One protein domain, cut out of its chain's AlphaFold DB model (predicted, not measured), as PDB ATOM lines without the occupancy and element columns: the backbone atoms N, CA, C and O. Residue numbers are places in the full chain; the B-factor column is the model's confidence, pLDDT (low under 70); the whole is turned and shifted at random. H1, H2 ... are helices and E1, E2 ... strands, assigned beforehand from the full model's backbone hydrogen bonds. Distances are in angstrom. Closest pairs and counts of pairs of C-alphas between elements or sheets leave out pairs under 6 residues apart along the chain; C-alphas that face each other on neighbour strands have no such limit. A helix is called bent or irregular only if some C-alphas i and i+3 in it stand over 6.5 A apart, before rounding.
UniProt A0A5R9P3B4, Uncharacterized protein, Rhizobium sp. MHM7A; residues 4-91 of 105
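Overview. This is residues 4 to 91 of the 105 residues of an uncharacterized protein of Rhizobium sp. MHM7A (UniProt A0A5R9P3B4). A two-stranded hairpin of E1 and E2 lies between two helices: H2 packs over one side of both strands, and the second half of the long helix H1, residues 38 to 46, comes near E2 on the other side. H1 first runs away from the hairpin and folds back at a kink near residue 27, and the long loop of residues 49 to 78 runs out beside the returning part of H1, then turns back and crosses to the beginning of H2. The printed part has 88 residues, with two named strands and two named helices in the order E1 E2 H1 H2; the sheet's order is E1 - E2, antiparallel, and the class is mixed, helices and strands. The whole is compact, with a radius of gyration of the C-alphas of 13.9 A, but elongated in outline, with spans of 42 by 27 by 18 A.

Arrangement. E1, residues 4 to 8, and E2, residues 11 to 16, form an antiparallel hairpin, with 174 degrees between their N-to-C directions. N 6 and O 13 are within hydrogen-bond range at 2.9 A, and N 13 and O 6 at 2.8 A. The C-alphas of Phe 7 and His 12 face each other at 4.1 A. H2, residues 79 to 90, has 10 pairs of C-alphas within 8 A with E1, the closest being those of Val 4 and Ala 83, 5.5 A apart. It has 10 such pairs with E2 too, the closest being those of Glu 15 and Ala 83, 5.8 A apart. H1, residues 20 to 48, has 2 such pairs with E2, the closest being the C-alphas of Leu 14 and Ala 46, 6.9 A apart. E1 and H1 are apart, and so are H1 and H2. Every O i to N i+4 pair of H2 is within hydrogen-bond range; in H1 17 of 25 are.

Along the chain. E1 begins at C-alpha 4, (93.376, 88.249, 141.360), and is 13.6 A long from first to last C-alpha. E2 is 16.9 A long. H1 begins at C-alpha 20, (82.249, 85.816, 149.592), and ends at C-alpha 48, 22.0 A away. It has a kink of 146 degrees near residue 27 and is irregular, C-alphas 26 and 29 being 9.5 A apart. H2 is 16.5 A long and ends at C-alpha 90, (92.138, 96.069, 147.820).

Size, cuts and confidence. The two C-alphas farthest apart are those of Ala 9 and Asp 29, at 42.4 A, while the first and last printed C-alphas, Val 4 and Cys 91, are 10.1 A apart. The links E1 to E2 and E2 to H1 are tight; the link H1 to H2, 30 residues, is long. The printed part has no cut. Its mean pLDDT is 91.2, and no printed residue is under 70.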
ATOM      1  N   VAL A   4      92.178  87.664 141.980       95.69
ATOM      2  CA  VAL A   4      93.376  88.249 141.360       95.69
ATOM      3  C   VAL A   4      94.115  87.159 140.594       95.69
ATOM      4  O   VAL A   4      94.432  86.114 141.158       95.69
ATOM      5  N   LEU A   5      94.414  87.423 139.322       95.69
ATOM      6  CA  LEU A   5      95.259  86.575 138.487       95.69
ATOM      7  C   LEU A   5      96.673  87.163 138.440       95.69
ATOM      8  O   LEU A   5      96.865  88.286 137.980       95.69
ATOM      9  N   CYS A   6      97.663  86.394 138.877       95.62
ATOM     10  CA  CYS A   6      99.076  86.685 138.657       95.62
ATOM     11  C   CYS A   6      99.619  85.730 137.598       95.62
ATOM     12  O   CYS A   6      99.334  84.536 137.649       95.62
ATOM     13  N   PHE A   7     100.401  86.237 136.650       93.62
ATOM     14  CA  PHE A   7     100.915  85.437 135.544       93.62
ATOM     15  C   PHE A   7     102.240  85.989 135.019       93.62
ATOM     16  O   PHE A   7     102.534  87.177 135.153       93.62
ATOM     17  N   ASN A   8     103.043  85.114 134.421       91.75
ATOM     18  CA  ASN A   8     104.167  85.456 133.554       91.75
ATOM     19  C   ASN A   8     104.414  84.305 132.555       91.75
ATOM     20  O   ASN A   8     103.633  83.360 132.479       91.75
ATOM     21  N   ALA A   9     105.526  84.353 131.815       88.31
ATOM     22  CA  ALA A   9     105.884  83.316 130.841       88.31
ATOM     23  C   ALA A   9     106.078  81.898 131.431       88.31
ATOM     24  O   ALA A   9     106.025  80.921 130.693       88.31
ATOM     25  N   ALA A  10     106.322  81.766 132.738       88.88
ATOM     26  CA  ALA A  10     106.550  80.495 133.425       88.88
ATOM     27  C   ALA A  10     105.277  79.884 134.038       88.88
ATOM     28  O   ALA A  10     105.298  78.717 134.430       88.88
ATOM     29  N   GLY A  11     104.182  80.640 134.155       91.12
ATOM     30  CA  GLY A  11     102.932  80.122 134.705       91.12
ATOM     31  C   GLY A  11     101.990  81.196 135.228       91.12
ATOM     32  O   GLY A  11     102.184  82.393 135.016       91.12
ATOM     33  N   HIS A  12     100.956  80.747 135.935       93.94
ATOM     34  CA  HIS A  12      99.902  81.599 136.469       93.94
ATOM     35  C   HIS A  12      99.398  81.103 137.829       93.94
ATOM     36  O   HIS A  12      99.604  79.954 138.213       93.94
ATOM     37  N   HIS A  13      98.706  81.980 138.551       95.25
ATOM     38  CA  HIS A  13      97.998  81.687 139.792       95.25
ATOM     39  C   HIS A  13      96.766  82.582 139.904       95.25
ATOM     40  O   HIS A  13      96.887  83.807 139.837       95.25
ATOM     41  N   LEU A  14      95.598  81.979 140.113       96.00
ATOM     42  CA  LEU A  14      94.357  82.693 140.402       96.00
ATOM     43  C   LEU A  14      94.046  82.574 141.897       96.00
ATOM     44  O   LEU A  14      93.649  81.511 142.369       96.00
ATOM     45  N   GLU A  15      94.185  83.671 142.638       96.19
ATOM     46  CA  GLU A  15      93.699  83.744 144.016       96.19
ATOM     47  C   GLU A  15      92.244  84.216 144.010       96.19
ATOM     48  O   GLU A  15      91.923  85.265 143.448       96.19
ATOM     49  N   ARG A  16      91.356  83.454 144.650       95.69
ATOM     50  CA  ARG A  16      89.941  83.811 144.815       95.69
ATOM     51  C   ARG A  16      89.713  84.491 146.156       95.69
ATOM     52  O   ARG A  16      90.407  84.207 147.133       95.69
ATOM     53  N   ALA A  17      88.719  85.370 146.219       94.38
ATOM     54  CA  ALA A  17      88.294  85.930 147.490       94.38
ATOM     55  C   ALA A  17      87.692  84.843 148.388       94.38
ATOM     56  O   ALA A  17      86.890  84.036 147.934       94.38
ATOM     57  N   ASN A  18      88.086  84.822 149.661       90.94
ATOM     58  CA  ASN A  18      87.762  83.724 150.576       90.94
ATOM     59  C   ASN A  18      86.634  84.035 151.569       90.94
ATOM     60  O   ASN A  18      86.331  83.194 152.411       90.94
ATOM     61  N   ARG A  19      86.048  85.236 151.506       91.50
ATOM     62  CA  ARG A  19      84.912  85.652 152.337       91.50
ATOM     63  C   ARG A  19      83.742  86.176 151.509       91.50
ATOM     64  O   ARG A  19      83.235  87.276 151.755       91.50
ATOM     65  N   LEU A  20      83.358  85.432 150.469       90.94
ATOM     66  CA  LEU A  20      82.249  85.816 149.592       90.94
ATOM     67  C   LEU A  20      80.910  85.852 150.339       90.94
ATOM     68  O   LEU A  20      80.049  86.650 149.988       90.94
ATOM     69  N   GLU A  21      80.750  85.100 151.428       87.00
ATOM     70  CA  GLU A  21      79.563  85.128 152.286       87.00
ATOM     71  C   GLU A  21      79.237  86.530 152.814       87.00
ATOM     72  O   GLU A  21      78.071  86.836 153.041       87.00
ATOM     73  N   LYS A  22      80.220  87.436 152.926       89.56
ATOM     74  CA  LYS A  22      79.971  88.843 153.288       89.56
ATOM     75  C   LYS A  22      79.093  89.583 152.279       89.56
ATOM     76  O   LYS A  22      78.505  90.608 152.618       89.56
ATOM     77  N   LEU A  23      78.990  89.081 151.050       89.69
ATOM     78  CA  LEU A  23      78.108  89.627 150.024       89.69
ATOM     79  C   LEU A  23      76.630  89.400 150.356       89.69
ATOM     80  O   LEU A  23      75.791  90.158 149.878       89.69
ATOM     81  N   THR A  24      76.301  88.432 151.217       90.12
ATOM     82  CA  THR A  24      74.927  88.242 151.709       90.12
ATOM     83  C   THR A  24      74.390  89.501 152.387       90.12
ATOM     84  O   THR A  24      73.269  89.911 152.107       90.12
ATOM     85  N   CYS A  25      75.226  90.197 153.164       87.12
ATOM     86  CA  CYS A  25      74.867  91.462 153.805       87.12
ATOM     87  C   CYS A  25      74.565  92.591 152.807       87.12
ATOM     88  O   CYS A  25      73.819  93.507 153.139       87.12
ATOM     89  N   LEU A  26      75.165  92.558 151.612       87.25
ATOM     90  CA  LEU A  26      75.010  93.608 150.599       87.25
ATOM     91  C   LEU A  26      73.854  93.331 149.635       87.25
ATOM     92  O   LEU A  26      73.173  94.261 149.219       87.25
ATOM     93  N   TYR A  27      73.644  92.065 149.273       88.31
ATOM     94  CA  TYR A  27      72.679  91.676 148.242       88.31
ATOM     95  C   TYR A  27      71.399  91.040 148.793       88.31
ATOM     96  O   TYR A  27      70.473  90.804 148.016       88.31
ATOM     97  N   GLY A  28      71.329  90.770 150.102       91.00
ATOM     98  CA  GLY A  28      70.156  90.188 150.752       91.00
ATOM     99  C   GLY A  28      69.698  88.910 150.049       91.00
ATOM    100  O   GLY A  28      70.500  88.010 149.787       91.00
ATOM    101  N   ASP A  29      68.423  88.871 149.673       89.81
ATOM    102  CA  ASP A  29      67.785  87.719 149.023       89.81
ATOM    103  C   ASP A  29      68.391  87.367 147.651       89.81
ATOM    104  O   ASP A  29      68.334  86.220 147.217       89.81
ATOM    105  N   ASN A  30      69.041  88.322 146.975       89.44
ATOM    106  CA  ASN A  30      69.694  88.085 145.681       89.44
ATOM    107  C   ASN A  30      71.109  87.501 145.815       89.44
ATOM    108  O   ASN A  30      71.756  87.189 144.810       89.44
ATOM    109  N   SER A  31      71.615  87.356 147.041       91.81
ATOM    110  CA  SER A  31      72.997  86.950 147.293       91.81
ATOM    111  C   SER A  31      73.346  85.585 146.708       91.81
ATOM    112  O   SER A  31      74.433  85.437 146.163       91.81
ATOM    113  N   THR A  32      72.427  84.618 146.715       91.94
ATOM    114  CA  THR A  32      72.661  83.294 146.118       91.94
ATOM    115  C   THR A  32      72.987  83.383 144.627       91.94
ATOM    116  O   THR A  32      73.949  82.767 144.174       91.94
ATOM    117  N   GLY A  33      72.229  84.180 143.866       91.62
ATOM    118  CA  GLY A  33      72.467  84.358 142.432       91.62
ATOM    119  C   GLY A  33      73.790  85.070 142.149       91.62
ATOM    120  O   GLY A  33      74.532  84.667 141.256       91.62
ATOM    121  N   VAL A  34      74.121  86.086 142.952       91.81
ATOM    122  CA  VAL A  34      75.388  86.824 142.836       91.81
ATOM    123  C   VAL A  34      76.587  85.929 143.146       91.81
ATOM    124  O   VAL A  34      77.558  85.931 142.393       91.81
ATOM    125  N   LEU A  35      76.518  85.143 144.222       92.81
ATOM    126  CA  LEU A  35      77.573  84.202 144.598       92.81
ATOM    127  C   LEU A  35      77.801  83.156 143.506       92.81
ATOM    128  O   LEU A  35      78.941  82.930 143.112       92.81
ATOM    129  N   LEU A  36      76.723  82.585 142.964       92.38
ATOM    130  CA  LEU A  36      76.809  81.621 141.870       92.38
ATOM    131  C   LEU A  36      77.445  82.231 140.615       92.38
ATOM    132  O   LEU A  36      78.299  81.603 139.997       92.38
ATOM    133  N   ALA A  37      77.051  83.452 140.245       93.38
ATOM    134  CA  ALA A  37      77.625  84.145 139.096       93.38
ATOM    135  C   ALA A  37      79.137  84.379 139.272       93.38
ATOM    136  O   ALA A  37      79.907  84.132 138.345       93.38
ATOM    137  N   ILE A  38      79.563  84.800 140.468       94.12
ATOM    138  CA  ILE A  38      80.977  85.010 140.802       94.12
ATOM    139  C   ILE A  38      81.773  83.709 140.684       94.12
ATOM    140  O   ILE A  38      82.793  83.691 139.999       94.12
ATOM    141  N   GLU A  39      81.313  82.636 141.330       93.75
ATOM    142  CA  GLU A  39      82.008  81.343 141.297       93.75
ATOM    143  C   GLU A  39      82.112  80.814 139.868       93.75
ATOM    144  O   GLU A  39      83.202  80.465 139.419       93.75
ATOM    145  N   LEU A  40      81.017  80.876 139.105       94.38
ATOM    146  CA  LEU A  40      81.008  80.437 137.714       94.38
ATOM    147  C   LEU A  40      82.006  81.222 136.856       94.38
ATOM    148  O   LEU A  40      82.733  80.630 136.061       94.38
ATOM    149  N   GLY A  41      82.073  82.547 136.997       94.44
ATOM    150  CA  GLY A  41      83.016  83.342 136.214       94.44
ATOM    151  C   GLY A  41      84.473  83.098 136.612       94.44
ATOM    152  O   GLY A  41      85.349  83.103 135.745       94.44
ATOM    153  N   LEU A  42      84.745  82.834 137.894       94.69
ATOM    154  CA  LEU A  42      86.077  82.446 138.367       94.69
ATOM    155  C   LEU A  42      86.470  81.042 137.889       94.69
ATOM    156  O   LEU A  42      87.635  80.831 137.555       94.69
ATOM    157  N   ASP A  43      85.526  80.106 137.813       94.81
ATOM    158  CA  ASP A  43      85.736  78.770 137.248       94.81
ATOM    159  C   ASP A  43      86.021  78.831 135.746       94.81
ATOM    160  O   ASP A  43      86.975  78.215 135.272       94.81
ATOM    161  N   VAL A  44      85.250  79.627 135.000       93.50
ATOM    162  CA  VAL A  44      85.475  79.847 133.563       93.50
ATOM    163  C   VAL A  44      86.850  80.463 133.319       93.50
ATOM    164  O   VAL A  44      87.578  79.993 132.446       93.50
ATOM    165  N   LEU A  45      87.243  81.472 134.102       94.31
ATOM    166  CA  LEU A  45      88.576  82.067 134.004       94.31
ATOM    167  C   LEU A  45      89.674  81.050 134.335       94.31
ATOM    168  O   LEU A  45      90.649  80.953 133.595       94.31
ATOM    169  N   ALA A  46      89.514  80.283 135.417       94.25
ATOM    170  CA  ALA A  46      90.470  79.256 135.828       94.25
ATOM    171  C   ALA A  46      90.655  78.174 134.756       94.25
ATOM    172  O   ALA A  46      91.769  77.712 134.537       94.25
ATOM    173  N   ALA A  47      89.585  77.792 134.059       92.50
ATOM    174  CA  ALA A  47      89.676  76.883 132.925       92.50
ATOM    175  C   ALA A  47      90.377  77.545 131.727       92.50
ATOM    176  O   ALA A  47      91.285  76.957 131.141       92.50
ATOM    177  N   ALA A  48      90.009  78.784 131.388       91.62
ATOM    178  CA  ALA A  48      90.547  79.495 130.229       91.62
ATOM    179  C   ALA A  48      92.066  79.714 130.311       91.62
ATOM    180  O   ALA A  48      92.764  79.476 129.328       91.62
ATOM    181  N   ILE A  49      92.596  80.078 131.485       91.94
ATOM    182  CA  ILE A  49      94.033  80.367 131.677       91.94
ATOM    183  C   ILE A  49      94.935  79.137 131.491       91.94
ATOM    184  O   ILE A  49      96.145  79.278 131.327       91.94
ATOM    185  N   THR A  50      94.365  77.929 131.508       89.81
ATOM    186  CA  THR A  50      95.100  76.682 131.233       89.81
ATOM    187  C   THR A  50      95.192  76.356 129.745       89.81
ATOM    188  O   THR A  50      95.965  75.478 129.356       89.81
ATOM    189  N   TYR A  51      94.419  77.043 128.901       88.81
ATOM    190  CA  TYR A  51      94.373  76.771 127.474       88.81
ATOM    191  C   TYR A  51      95.624  77.324 126.765       88.81
ATOM    192  O   TYR A  51      95.981  78.489 126.965       88.81
ATOM    193  N   PRO A  52      96.300  76.536 125.909       83.12
ATOM    194  CA  PRO A  52      97.429  77.030 125.126       83.12
ATOM    195  C   PRO A  52      97.029  78.205 124.223       83.12
ATOM    196  O   PRO A  52      96.057  78.112 123.477       83.12
ATOM    197  N   GLY A  53      97.794  79.299 124.262       81.00
ATOM    198  CA  GLY A  53      97.500  80.507 123.478       81.00
ATOM    199  C   GLY A  53      96.434  81.415 124.094       81.00
ATOM    200  O   GLY A  53      95.936  82.312 123.420       81.00
ATOM    201  N   PHE A  54      96.063  81.184 125.355       84.44
ATOM    202  CA  PHE A  54      95.249  82.124 126.107       84.44
ATOM    203  C   PHE A  54      96.005  83.436 126.348       84.44
ATOM    204  O   PHE A  54      97.035  83.454 127.023       84.44
ATOM    205  N   GLU A  55      95.444  84.533 125.851       86.69
ATOM    206  CA  GLU A  55      95.918  85.888 126.118       86.69
ATOM    207  C   GLU A  55      95.013  86.550 127.161       86.69
ATOM    208  O   GLU A  55      93.818  86.762 126.939       86.69
ATOM    209  N   VAL A  56      95.584  86.890 128.322       85.06
ATOM    210  CA  VAL A  56      94.839  87.453 129.468       85.06
ATOM    211  C   VAL A  56      94.074  88.717 129.073       85.06
ATOM    212  O   VAL A  56      92.941  88.912 129.506       85.06
ATOM    213  N   LEU A  57      94.687  89.564 128.243       81.94
ATOM    214  CA  LEU A  57      94.117  90.844 127.816       81.94
ATOM    215  C   LEU A  57      92.871  90.687 126.930       81.94
ATOM    216  O   LEU A  57      92.054  91.603 126.873       81.94
ATOM    217  N   ASP A  58      92.698  89.526 126.297       85.31
ATOM    218  CA  ASP A  58      91.589  89.257 125.380       85.31
ATOM    219  C   ASP A  58      90.428  88.508 126.046       85.31
ATOM    220  O   ASP A  58      89.365  88.327 125.439       85.31
ATOM    221  N   PHE A  59      90.589  88.077 127.300       88.19
ATOM    222  CA  PHE A  59      89.547  87.336 127.996       88.19
ATOM    223  C   PHE A  59      88.300  88.190 128.225       88.19
ATOM    224  O   PHE A  59      88.323  89.239 128.873       88.19
ATOM    225  N   LYS A  60      87.168  87.667 127.754       86.75
ATOM    226  CA  LYS A  60      85.838  88.212 128.013       86.75
ATOM    227  C   LYS A  60      85.030  87.185 128.783       86.75
ATOM    228  O   LYS A  60      84.784  86.085 128.293       86.75
ATOM    229  N   SER A  61      84.610  87.562 129.985       87.00
ATOM    230  CA  SER A  61      83.734  86.723 130.793       87.00
ATOM    231  C   SER A  61      82.399  86.502 130.080       87.00
ATOM    232  O   SER A  61      81.797  87.445 129.565       87.00
ATOM    233  N   SER A  62      81.905  85.266 130.101       86.62
ATOM    234  CA  SER A  62      80.529  84.937 129.710       86.62
ATOM    235  C   SER A  62      79.508  85.291 130.796       86.62
ATOM    236  O   SER A  62      78.303  85.260 130.550       86.62
ATOM    237  N   VAL A  63      79.974  85.620 132.005       91.50
ATOM    238  CA  VAL A  63      79.144  86.077 133.121       91.50
ATOM    239  C   VAL A  63      79.030  87.596 133.084       91.50
ATOM    240  O   VAL A  63      80.035  88.307 133.166       91.50
ATOM    241  N   SER A  64      77.793  88.088 132.996       86.06
ATOM    242  CA  SER A  64      77.487  89.520 133.005       86.06
ATOM    243  C   SER A  64      78.012  90.205 134.271       86.06
ATOM    244  O   SER A  64      77.890  89.673 135.374       86.06
ATOM    245  N   GLY A  65      78.598  91.393 134.113       86.19
ATOM    246  CA  GLY A  65      79.155  92.178 135.220       86.19
ATOM    247  C   GLY A  65      80.525  91.712 135.724       86.19
ATOM    248  O   GLY A  65      81.096  92.372 136.589       86.19
ATOM    249  N   MET A  66      81.088  90.629 135.177       89.75
ATOM    250  CA  MET A  66      82.467  90.224 135.442       89.75
ATOM    251  C   MET A  66      83.398  90.661 134.316       89.75
ATOM    252  O   MET A  66      83.131  90.440 133.139       89.75
ATOM    253  N   TYR A  67      84.519  91.256 134.695       91.19
ATOM    254  CA  TYR A  67      85.563  91.711 133.787       91.19
ATOM    255  C   TYR A  67      86.921  91.594 134.480       91.19
ATOM    256  O   TYR A  67      87.003  91.615 135.713       91.19
ATOM    257  N   LEU A  68      87.986  91.459 133.690       91.88
ATOM    258  CA  LEU A  68      89.341  91.621 134.200       91.88
ATOM    259  C   LEU A  68      89.636  93.112 134.354       91.88
ATOM    260  O   LEU A  68      89.290  93.914 133.487       91.88
ATOM    261  N   GLY A  69      90.219  93.474 135.494       90.75
ATOM    262  CA  GLY A  69      90.682  94.835 135.743       90.75
ATOM    263  C   GLY A  69      91.968  95.155 134.983       90.75
ATOM    264  O   GLY A  69      92.452  94.361 134.176       90.75
ATOM    265  N   GLU A  70      92.537  96.321 135.277       89.56
ATOM    266  CA  GLU A  70      93.824  96.733 134.719       89.56
ATOM    267  C   GLU A  70      94.940  95.739 135.068       89.56
ATOM    268  O   GLU A  70      94.997  95.192 136.174       89.56
ATOM    269  N   VAL A  71      95.846  95.528 134.114       92.44
ATOM    270  CA  VAL A  71      97.050  94.721 134.316       92.44
ATOM    271  C   VAL A  71      98.171  95.624 134.813       92.44
ATOM    272  O   VAL A  71      98.467  96.653 134.211       92.44
ATOM    273  N   GLY A  72      98.817  95.213 135.904       91.75
ATOM    274  CA  GLY A  72      99.976  95.889 136.479       91.75
ATOM    275  C   GLY A  72     101.138  94.930 136.722       91.75
ATOM    276  O   GLY A  72     100.974  93.710 136.732       91.75
ATOM    277  N   THR A  73     102.325  95.488 136.939       93.81
ATOM    278  CA  THR A  73     103.537  94.734 137.287       93.81
ATOM    279  C   THR A  73     103.771  94.751 138.793       93.81
ATOM    280  O   THR A  73     103.564  95.773 139.445       93.81
ATOM    281  N   THR A  74     104.248  93.643 139.354       93.88
ATOM    282  CA  THR A  74     104.583  93.542 140.780       93.88
ATOM    283  C   THR A  74     105.715  92.541 141.006       93.88
ATOM    284  O   THR A  74     105.972  91.692 140.153       93.88
ATOM    285  N   GLU A  75     106.376  92.628 142.160       93.00
ATOM    286  CA  GLU A  75     107.426  91.705 142.587       93.00
ATOM    287  C   GLU A  75     107.023  91.017 143.893       93.00
ATOM    288  O   GLU A  75     106.616  91.662 144.860       93.00
ATOM    289  N   ALA A  76     107.156  89.692 143.934       94.25
ATOM    290  CA  ALA A  76     106.935  88.900 145.136       94.25
ATOM    291  C   ALA A  76     107.695  87.565 145.061       94.25
ATOM    292  O   ALA A  76     108.021  87.108 143.965       94.25
ATOM    293  N   PRO A  77     107.913  86.881 146.201       94.00
ATOM    294  CA  PRO A  77     108.551  85.561 146.226       94.00
ATOM    295  C   PRO A  77     107.780  84.456 145.484       94.00
ATOM    296  O   PRO A  77     108.359  83.428 145.148       94.00
ATOM    297  N   SER A  78     106.473  84.631 145.261       95.75
ATOM    298  CA  SER A  78     105.643  83.726 144.458       95.75
ATOM    299  C   SER A  78     104.376  84.429 143.966       95.75
ATOM    300  O   SER A  78     103.949  85.431 144.549       95.75
ATOM    301  N   PHE A  79     103.724  83.874 142.937       96.06
ATOM    302  CA  PHE A  79     102.438  84.394 142.460       96.06
ATOM    303  C   PHE A  79     101.356  84.372 143.536       96.06
ATOM    304  O   PHE A  79     100.577  85.311 143.640       96.06
ATOM    305  N   GLN A  80     101.334  83.329 144.366       95.50
ATOM    306  CA  GLN A  80     100.395  83.221 145.476       95.50
ATOM    307  C   GLN A  80     100.577  84.369 146.477       95.50
ATOM    308  O   GLN A  80      99.592  84.947 146.932       95.50
ATOM    309  N   VAL A  81     101.823  84.726 146.812       94.94
ATOM    310  CA  VAL A  81     102.105  85.851 147.718       94.94
ATOM    311  C   VAL A  81     101.673  87.173 147.083       94.94
ATOM    312  O   VAL A  81     100.965  87.936 147.735       94.94
ATOM    313  N   ALA A  82     102.028  87.421 145.816       95.12
ATOM    314  CA  ALA A  82     101.602  88.621 145.088       95.12
ATOM    315  C   ALA A  82     100.072  88.761 145.059       95.12
ATOM    316  O   ALA A  82      99.528  89.783 145.480       95.12
ATOM    317  N   ALA A  83      99.378  87.710 144.615       94.94
ATOM    318  CA  ALA A  83      97.932  87.714 144.449       94.94
ATOM    319  C   ALA A  83      97.214  87.943 145.782       94.94
ATOM    320  O   ALA A  83      96.307  88.769 145.859       94.94
ATOM    321  N   ARG A  84      97.652  87.272 146.853       94.00
ATOM    322  CA  ARG A  84      97.069  87.443 148.188       94.00
ATOM    323  C   ARG A  84      97.301  88.828 148.764       94.00
ATOM    324  O   ARG A  84      96.351  89.397 149.289       94.00
ATOM    325  N   LEU A  85      98.517  89.374 148.661       92.44
ATOM    326  CA  LEU A  85      98.824  90.728 149.139       92.44
ATOM    327  C   LEU A  85      97.967  91.772 148.418       92.44
ATOM    328  O   LEU A  85      97.390  92.653 149.062       92.44
ATOM    329  N   TRP A  86      97.835  91.646 147.097       93.12
ATOM    330  CA  TRP A  86      96.982  92.522 146.298       93.12
ATOM    331  C   TRP A  86      95.515  92.403 146.709       93.12
ATOM    332  O   TRP A  86      94.846  93.394 147.006       93.12
ATOM    333  N   LEU A  87      95.021  91.169 146.783       92.50
ATOM    334  CA  LEU A  87      93.631  90.891 147.092       92.50
ATOM    335  C   LEU A  87      93.276  91.341 148.521       92.50
ATOM    336  O   LEU A  87      92.228  91.946 148.711       92.50
ATOM    337  N   SER A  88      94.154  91.154 149.513       91.25
ATOM    338  CA  SER A  88      93.916  91.631 150.885       91.25
ATOM    339  C   SER A  88      93.971  93.143 151.043       91.25
ATOM    340  O   SER A  88      93.274  93.684 151.894       91.25
ATOM    341  N   SER A  89      94.805  93.830 150.258       89.81
ATOM    342  CA  SER A  89      94.944  95.290 150.345       89.81
ATOM    343  C   SER A  89      93.801  96.038 149.654       89.81
ATOM    344  O   SER A  89      93.477  97.150 150.057       89.81
ATOM    345  N   HIS A  90      93.153  95.419 148.661       88.12
ATOM    346  CA  HIS A  90      92.138  96.069 147.820       88.12
ATOM    347  C   HIS A  90      90.746  95.422 147.899       88.12
ATOM    348  O   HIS A  90      89.822  95.854 147.206       88.12
ATOM    349  N   CYS A  91      90.559  94.377 148.713       86.75
ATOM    350  CA  CYS A  91      89.274  93.697 148.843       86.75
ATOM    351  C   CYS A  91      88.920  93.342 150.292       86.75
ATOM    352  O   CYS A  91      89.590  92.552 150.953       86.75
TER     353      CYS A  91